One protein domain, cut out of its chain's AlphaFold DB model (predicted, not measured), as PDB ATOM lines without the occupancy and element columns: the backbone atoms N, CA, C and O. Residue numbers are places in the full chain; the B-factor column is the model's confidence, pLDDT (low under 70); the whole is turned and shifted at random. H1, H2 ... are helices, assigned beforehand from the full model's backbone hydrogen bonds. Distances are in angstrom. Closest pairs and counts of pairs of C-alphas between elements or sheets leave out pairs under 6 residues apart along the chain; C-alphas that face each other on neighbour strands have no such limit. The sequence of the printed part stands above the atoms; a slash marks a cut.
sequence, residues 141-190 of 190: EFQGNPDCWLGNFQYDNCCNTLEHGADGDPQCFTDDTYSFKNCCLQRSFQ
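This is residues 141 to 190 of the 190 residues of an uncharacterized protein of Perkinsus olseni (UniProt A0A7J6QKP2). The printed part has little regular structure: it is a small, rounded knot of loops in which three very short helices are set, H1 and H2 near each other and H3 away from both. Long loops, residues 141 to 154 and 165 to 179, make much of the body. There are 50 residues with three named helices, H1, H2, H3 in chain order, and no named strand; the class is all helix, though the helices hold only 12 residues. The whole is compact, with a radius of gyration of the C-alphas of 9.5 A and spans of 28 by 23 by 19 A.

H1 is residues 155 to 158, 5.2 A long, from C-alpha 155 at (-7.544, 31.616, 0.514). H2 is residues 161 to 164 and H3 residues 180 to 183, each 5.1 A; C-alpha 183 is at (-0.982, 25.932, 0.583).

H1 and H2 are close but not clearly touching; their closest C-alphas, of Cys 158 and His 164, are 7.7 A apart. H1 and H3 are only just apart, at 8.1 A between their closest C-alphas. H2 and H3 are apart. The helices are too short for an O i to N i+4 pair; the single O i to N i+3 pair is within hydrogen-bond range in H1, but not in H2 or H3.

The farthest C-alphas, of Glu 163 and Gln 190, are 28.6 A apart. The printed part has no cut. The link H1 to H2 is tight, H2 to H3 long. Mean pLDDT of the printed part is 74.7; residues 141 to 144, 146, 150 to 153 and 186 to 190 are under 70.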
ATOM      1  N   GLU A 141     -15.179  25.486   1.864       47.38
ATOM      2  CA  GLU A 141     -13.886  25.044   2.399       47.38
ATOM      3  C   GLU A 141     -12.972  24.467   1.302       47.38
ATOM      4  O   GLU A 141     -12.572  23.302   1.291       47.38
ATOM      5  N   PHE A 142     -12.545  25.308   0.379       52.97
ATOM      6  CA  PHE A 142     -11.122  25.258   0.087       52.97
ATOM      7  C   PHE A 142     -10.575  26.508   0.751       52.97
ATOM      8  O   PHE A 142     -10.741  27.578   0.206       52.97
ATOM      9  N   GLN A 143     -10.035  26.404   1.968       60.62
ATOM     10  CA  GLN A 143      -9.317  27.516   2.612       60.62
ATOM     11  C   GLN A 143      -7.801  27.291   2.630       60.62
ATOM     12  O   GLN A 143      -7.045  28.052   3.239       60.62
ATOM     13  N   GLY A 144      -7.345  26.265   1.905       62.22
ATOM     14  CA  GLY A 144      -5.944  25.901   1.884       62.22
ATOM     15  C   GLY A 144      -5.451  25.453   3.259       62.22
ATOM     16  O   GLY A 144      -6.240  25.208   4.171       62.22
ATOM     17  N   ASN A 145      -4.141  25.333   3.415       73.38
ATOM     18  CA  ASN A 145      -3.531  25.107   4.714       73.38
ATOM     19  C   ASN A 145      -3.495  26.438   5.498       73.38
ATOM     20  O   ASN A 145      -2.814  27.363   5.049       73.38
ATOM     21  N   PRO A 146      -4.173  26.561   6.656       69.38
ATOM     22  CA  PRO A 146      -4.186  27.800   7.434       69.38
ATOM     23  C   PRO A 146      -2.794  28.220   7.937       69.38
ATOM     24  O   PRO A 146      -2.571  29.405   8.170       69.38
ATOM     25  N   ASP A 147      -1.847  27.282   8.034       75.50
ATOM     26  CA  ASP A 147      -0.461  27.550   8.439       75.50
ATOM     27  C   ASP A 147       0.354  28.284   7.358       75.50
ATOM     28  O   ASP A 147       1.482  28.715   7.609       75.50
ATOM     29  N   CYS A 148      -0.188  28.414   6.143       76.94
ATOM     30  CA  CYS A 148       0.473  29.096   5.031       76.94
ATOM     31  C   CYS A 148       0.349  30.616   5.047       76.94
ATOM     32  O   CYS A 148       1.048  31.302   4.302       76.94
ATOM     33  N   TRP A 149      -0.564  31.158   5.844       73.19
ATOM     34  CA  TRP A 149      -0.920  32.565   5.765       73.19
ATOM     35  C   TRP A 149      -0.199  33.355   6.860       73.19
ATOM     36  O   TRP A 149      -0.450  33.166   8.048       73.19
ATOM     37  N   LEU A 150       0.679  34.286   6.475       64.81
ATOM     38  CA  LEU A 150       1.278  35.253   7.403       64.81
ATOM     39  C   LEU A 150       0.573  36.612   7.280       64.81
ATOM     40  O   LEU A 150       0.638  37.264   6.245       64.81
ATOM     41  N   GLY A 151      -0.078  37.086   8.344       68.19
ATOM     42  CA  GLY A 151      -0.775  38.380   8.334       68.19
ATOM     43  C   GLY A 151      -2.219  38.285   7.828       68.19
ATOM     44  O   GLY A 151      -2.998  37.516   8.377       68.19
ATOM     45  N   ASN A 152      -2.597  39.092   6.828       63.84
ATOM     46  CA  ASN A 152      -3.989  39.222   6.347       63.84
ATOM     47  C   ASN A 152      -4.294  38.421   5.066       63.84
ATOM     48  O   ASN A 152      -5.290  38.691   4.393       63.84
ATOM     49  N   PHE A 153      -3.437  37.475   4.686       68.44
ATOM     50  CA  PHE A 153      -3.694  36.634   3.520       68.44
ATOM     51  C   PHE A 153      -4.785  35.602   3.833       68.44
ATOM     52  O   PHE A 153      -4.814  35.023   4.915       68.44
ATOM     53  N   GLN A 154      -5.705  35.419   2.889       73.06
ATOM     54  CA  GLN A 154      -6.813  34.466   2.959       73.06
ATOM     55  C   GLN A 154      -6.850  33.678   1.653       73.06
ATOM     56  O   GLN A 154      -6.362  34.158   0.627       73.06
ATOM     57  N   TYR A 155      -7.460  32.495   1.678       75.56
ATOM     58  CA  TYR A 155      -7.544  31.616   0.514       75.56
ATOM     59  C   TYR A 155      -8.066  32.315  -0.739       75.56
ATOM     60  O   TYR A 155      -7.453  32.198  -1.798       75.56
ATOM     61  N   ASP A 156      -9.148  33.081  -0.611       75.56
ATOM     62  CA  ASP A 156      -9.780  33.754  -1.749       75.56
ATOM     63  C   ASP A 156      -8.833  34.735  -2.454       75.56
ATOM     64  O   ASP A 156      -8.966  34.954  -3.652       75.56
ATOM     65  N   ASN A 157      -7.833  35.263  -1.745       81.25
ATOM     66  CA  ASN A 157      -6.872  36.217  -2.296       81.25
ATOM     67  C   ASN A 157      -5.624  35.544  -2.885       81.25
ATOM     68  O   ASN A 157      -4.885  36.174  -3.626       81.25
ATOM     69  N   CYS A 158      -5.341  34.294  -2.517       83.12
ATOM     70  CA  CYS A 158      -4.075  33.640  -2.858       83.12
ATOM     71  C   CYS A 158      -4.250  32.387  -3.719       83.12
ATOM     72  O   CYS A 158      -3.384  32.061  -4.527       83.12
ATOM     73  N   CYS A 159      -5.368  31.683  -3.557       83.19
ATOM     74  CA  CYS A 159      -5.665  30.409  -4.205       83.19
ATOM     75  C   CYS A 159      -6.771  30.506  -5.258       83.19
ATOM     76  O   CYS A 159      -7.127  29.496  -5.868       83.19
ATOM     77  N   ASN A 160      -7.335  31.694  -5.481       81.00
ATOM     78  CA  ASN A 160      -8.369  31.886  -6.482       81.00
ATOM     79  C   ASN A 160      -7.783  31.766  -7.897       81.00
ATOM     80  O   ASN A 160      -7.224  32.706  -8.463       81.00
ATOM     81  N   THR A 161      -7.948  30.584  -8.494       80.25
ATOM     82  CA  THR A 161      -7.417  30.284  -9.827       80.25
ATOM     83  C   THR A 161      -8.135  31.024 -10.951       80.25
ATOM     84  O   THR A 161      -7.616  31.073 -12.066       80.25
ATOM     85  N   LEU A 162      -9.327  31.577 -10.692       76.62
ATOM     86  CA  LEU A 162     -10.046  32.394 -11.671       76.62
ATOM     87  C   LEU A 162      -9.397  33.773 -11.820       76.62
ATOM     88  O   LEU A 162      -9.385  34.312 -12.924       76.62
ATOM     89  N   GLU A 163      -8.843  34.317 -10.736       80.31
ATOM     90  CA  GLU A 163      -8.210  35.639 -10.730       80.31
ATOM     91  C   GLU A 163      -6.703  35.573 -11.002       80.31
ATOM     92  O   GLU A 163      -6.183  36.400 -11.751       80.31
ATOM     93  N   HIS A 164      -6.008  34.564 -10.466       81.75
ATOM     94  CA  HIS A 164      -4.539  34.501 -10.497       81.75
ATOM     95  C   HIS A 164      -3.964  33.380 -11.379       81.75
ATOM     96  O   HIS A 164      -2.753  33.296 -11.578       81.75
ATOM     97  N   GLY A 165      -4.817  32.533 -11.959       80.00
ATOM     98  CA  GLY A 165      -4.388  31.386 -12.760       80.00
ATOM     99  C   GLY A 165      -3.992  30.169 -11.918       80.00
ATOM    100  O   GLY A 165      -4.227  30.110 -10.714       80.00
ATOM    101  N   ALA A 166      -3.427  29.151 -12.571       83.62
ATOM    102  CA  ALA A 166      -3.224  27.823 -11.977       83.62
ATOM    103  C   ALA A 166      -2.212  27.777 -10.815       83.62
ATOM    104  O   ALA A 166      -2.211  26.801 -10.071       83.62
ATOM    105  N   ASP A 167      -1.386  28.813 -10.667       84.69
ATOM    106  CA  ASP A 167      -0.323  28.895  -9.660       84.69
ATOM    107  C   ASP A 167      -0.651  29.872  -8.510       84.69
ATOM    108  O   ASP A 167       0.174  30.070  -7.620       84.69
ATOM    109  N   GLY A 168      -1.853  30.464  -8.492       87.00
ATOM    110  CA  GLY A 168      -2.271  31.429  -7.466       87.00
ATOM    111  C   GLY A 168      -1.529  32.771  -7.517       87.00
ATOM    112  O   GLY A 168      -0.795  33.058  -8.463       87.00
ATOM    113  N   ASP A 169      -1.752  33.629  -6.515       88.31
ATOM    114  CA  ASP A 169      -1.085  34.938  -6.449       88.31
ATOM    115  C   ASP A 169       0.387  34.771  -6.011       88.31
ATOM    116  O   ASP A 169       0.649  34.331  -4.884       88.31
ATOM    117  N   PRO A 170       1.379  35.151  -6.842       85.38
ATOM    118  CA  PRO A 170       2.793  35.028  -6.491       85.38
ATOM    119  C   PRO A 170       3.215  35.901  -5.297       85.38
ATOM    120  O   PRO A 170       4.264  35.650  -4.709       85.38
ATOM    121  N   GLN A 171       2.433  36.916  -4.909       85.50
ATOM    122  CA  GLN A 171       2.687  37.708  -3.698       85.50
ATOM    123  C   GLN A 171       2.412  36.926  -2.406       85.50
ATOM    124  O   GLN A 171       2.899  37.321  -1.349       85.50
ATOM    125  N   CYS A 172       1.662  35.823  -2.474       82.75
ATOM    126  CA  CYS A 172       1.368  34.982  -1.316       82.75
ATOM    127  C   CYS A 172       2.444  33.917  -1.049       82.75
ATOM    128  O   CYS A 172       2.523  33.384   0.054       82.75
ATOM    129  N   PHE A 173       3.289  33.620  -2.038       84.12
ATOM    130  CA  PHE A 173       4.271  32.532  -2.017       84.12
ATOM    131  C   PHE A 173       5.687  33.106  -2.164       84.12
ATOM    132  O   PHE A 173       6.353  32.925  -3.181       84.12
ATOM    133  N   THR A 174       6.108  33.900  -1.175       75.94
ATOM    134  CA  THR A 174       7.348  34.704  -1.260       75.94
ATOM    135  C   THR A 174       8.621  33.961  -0.855       75.94
ATOM    136  O   THR A 174       9.717  34.479  -1.076       75.94
ATOM    137  N   ASP A 175       8.495  32.758  -0.297       76.38
ATOM    138  CA  ASP A 175       9.613  31.887   0.051       76.38
ATOM    139  C   ASP A 175       9.397  30.457  -0.465       76.38
ATOM    140  O   ASP A 175       8.303  30.083  -0.887       76.38
ATOM    141  N   ASP A 176      10.455  29.646  -0.430       76.88
ATOM    142  CA  ASP A 176      10.434  28.269  -0.943       76.88
ATOM    143  C   ASP A 176       9.616  27.295  -0.061       76.88
ATOM    144  O   ASP A 176       9.444  26.125  -0.413       76.88
ATOM    145  N   THR A 177       9.128  27.750   1.095       77.94
ATOM    146  CA  THR A 177       8.356  26.957   2.065       77.94
ATOM    147  C   THR A 177       6.877  26.941   1.693       77.94
ATOM    148  O   THR A 177       6.217  25.899   1.777       77.94
ATOM    149  N   TYR A 178       6.356  28.080   1.239       80.50
ATOM    150  CA  TYR A 178       4.952  28.262   0.888       80.50
ATOM    151  C   TYR A 178       4.775  28.250  -0.629       80.50
ATOM    152  O   TYR A 178       5.305  29.090  -1.340       80.50
ATOM    153  N   SER A 179       3.991  27.303  -1.145       84.62
ATOM    154  CA  SER A 179       3.663  27.224  -2.573       84.62
ATOM    155  C   SER A 179       2.181  26.954  -2.766       84.62
ATOM    156  O   SER A 179       1.555  26.338  -1.903       84.62
ATOM    157  N   PHE A 180       1.630  27.307  -3.927       83.81
ATOM    158  CA  PHE A 180       0.247  26.976  -4.289       83.81
ATOM    159  C   PHE A 180      -0.083  25.499  -4.047       83.81
ATOM    160  O   PHE A 180      -1.130  25.148  -3.508       83.81
ATOM    161  N   LYS A 181       0.855  24.604  -4.364       83.44
ATOM    162  CA  LYS A 181       0.669  23.169  -4.156       83.44
ATOM    163  C   LYS A 181       0.507  22.801  -2.678       83.44
ATOM    164  O   LYS A 181      -0.370  22.009  -2.354       83.44
ATOM    165  N   ASN A 182       1.320  23.365  -1.791       80.25
ATOM    166  CA  ASN A 182       1.290  23.004  -0.370       80.25
ATOM    167  C   ASN A 182       0.277  23.837   0.427       80.25
ATOM    168  O   ASN A 182      -0.170  23.424   1.492       80.25
ATOM    169  N   CYS A 183      -0.109  24.994  -0.100       82.75
ATOM    170  CA  CYS A 183      -0.982  25.932   0.583       82.75
ATOM    171  C   CYS A 183      -2.404  25.920   0.062       82.75
ATOM    172  O   CYS A 183      -3.308  26.094   0.855       82.75
ATOM    173  N   CYS A 184      -2.637  25.670  -1.223       81.75
ATOM    174  CA  CYS A 184      -3.981  25.650  -1.802       81.75
ATOM    175  C   CYS A 184      -4.496  24.228  -2.035       81.75
ATOM    176  O   CYS A 184      -5.701  23.996  -1.965       81.75
ATOM    177  N   LEU A 185      -3.598  23.270  -2.303       78.00
ATOM    178  CA  LEU A 185      -3.981  21.888  -2.621       78.00
ATOM    179  C   LEU A 185      -3.793  20.902  -1.458       78.00
ATOM    180  O   LEU A 185      -4.335  19.798  -1.515       78.00
ATOM    181  N   GLN A 186      -3.044  21.264  -0.410       66.44
ATOM    182  CA  GLN A 186      -2.828  20.415   0.767       66.44
ATOM    183  C   GLN A 186      -3.534  20.973   2.004       66.44
ATOM    184  O   GLN A 186      -3.661  22.180   2.174       66.44
ATOM    185  N   ARG A 187      -3.990  20.063   2.877       55.38
ATOM    186  CA  ARG A 187      -4.710  20.396   4.118       55.38
ATOM    187  C   ARG A 187      -3.794  20.560   5.349       55.38
ATOM    188  O   ARG A 187      -4.286  20.987   6.383       55.38
ATOM    189  N   SER A 188      -2.501  20.215   5.258       55.62
ATOM    190  CA  SER A 188      -1.507  20.333   6.350       55.62
ATOM    191  C   SER A 188      -0.069  20.105   5.845       55.62
ATOM    192  O   SER A 188       0.115  19.351   4.886       55.62
ATOM    193  N   PHE A 189       0.945  20.659   6.528       53.75
ATOM    194  CA  PHE A 189       2.364  20.324   6.309       53.75
ATOM    195  C   PHE A 189       2.739  19.020   7.045       53.75
ATOM    196  O   PHE A 189       2.335  18.826   8.191       53.75
ATOM    197  N   GLN A 190       3.495  18.127   6.392       53.31
ATOM    198  CA  GLN A 190       4.138  16.949   7.004       53.31
ATOM    199  C   GLN A 190       5.650  17.132   7.044       53.31
ATOM    200  O   GLN A 190       6.193  17.643   6.039       53.31
TER     201      GLN A 190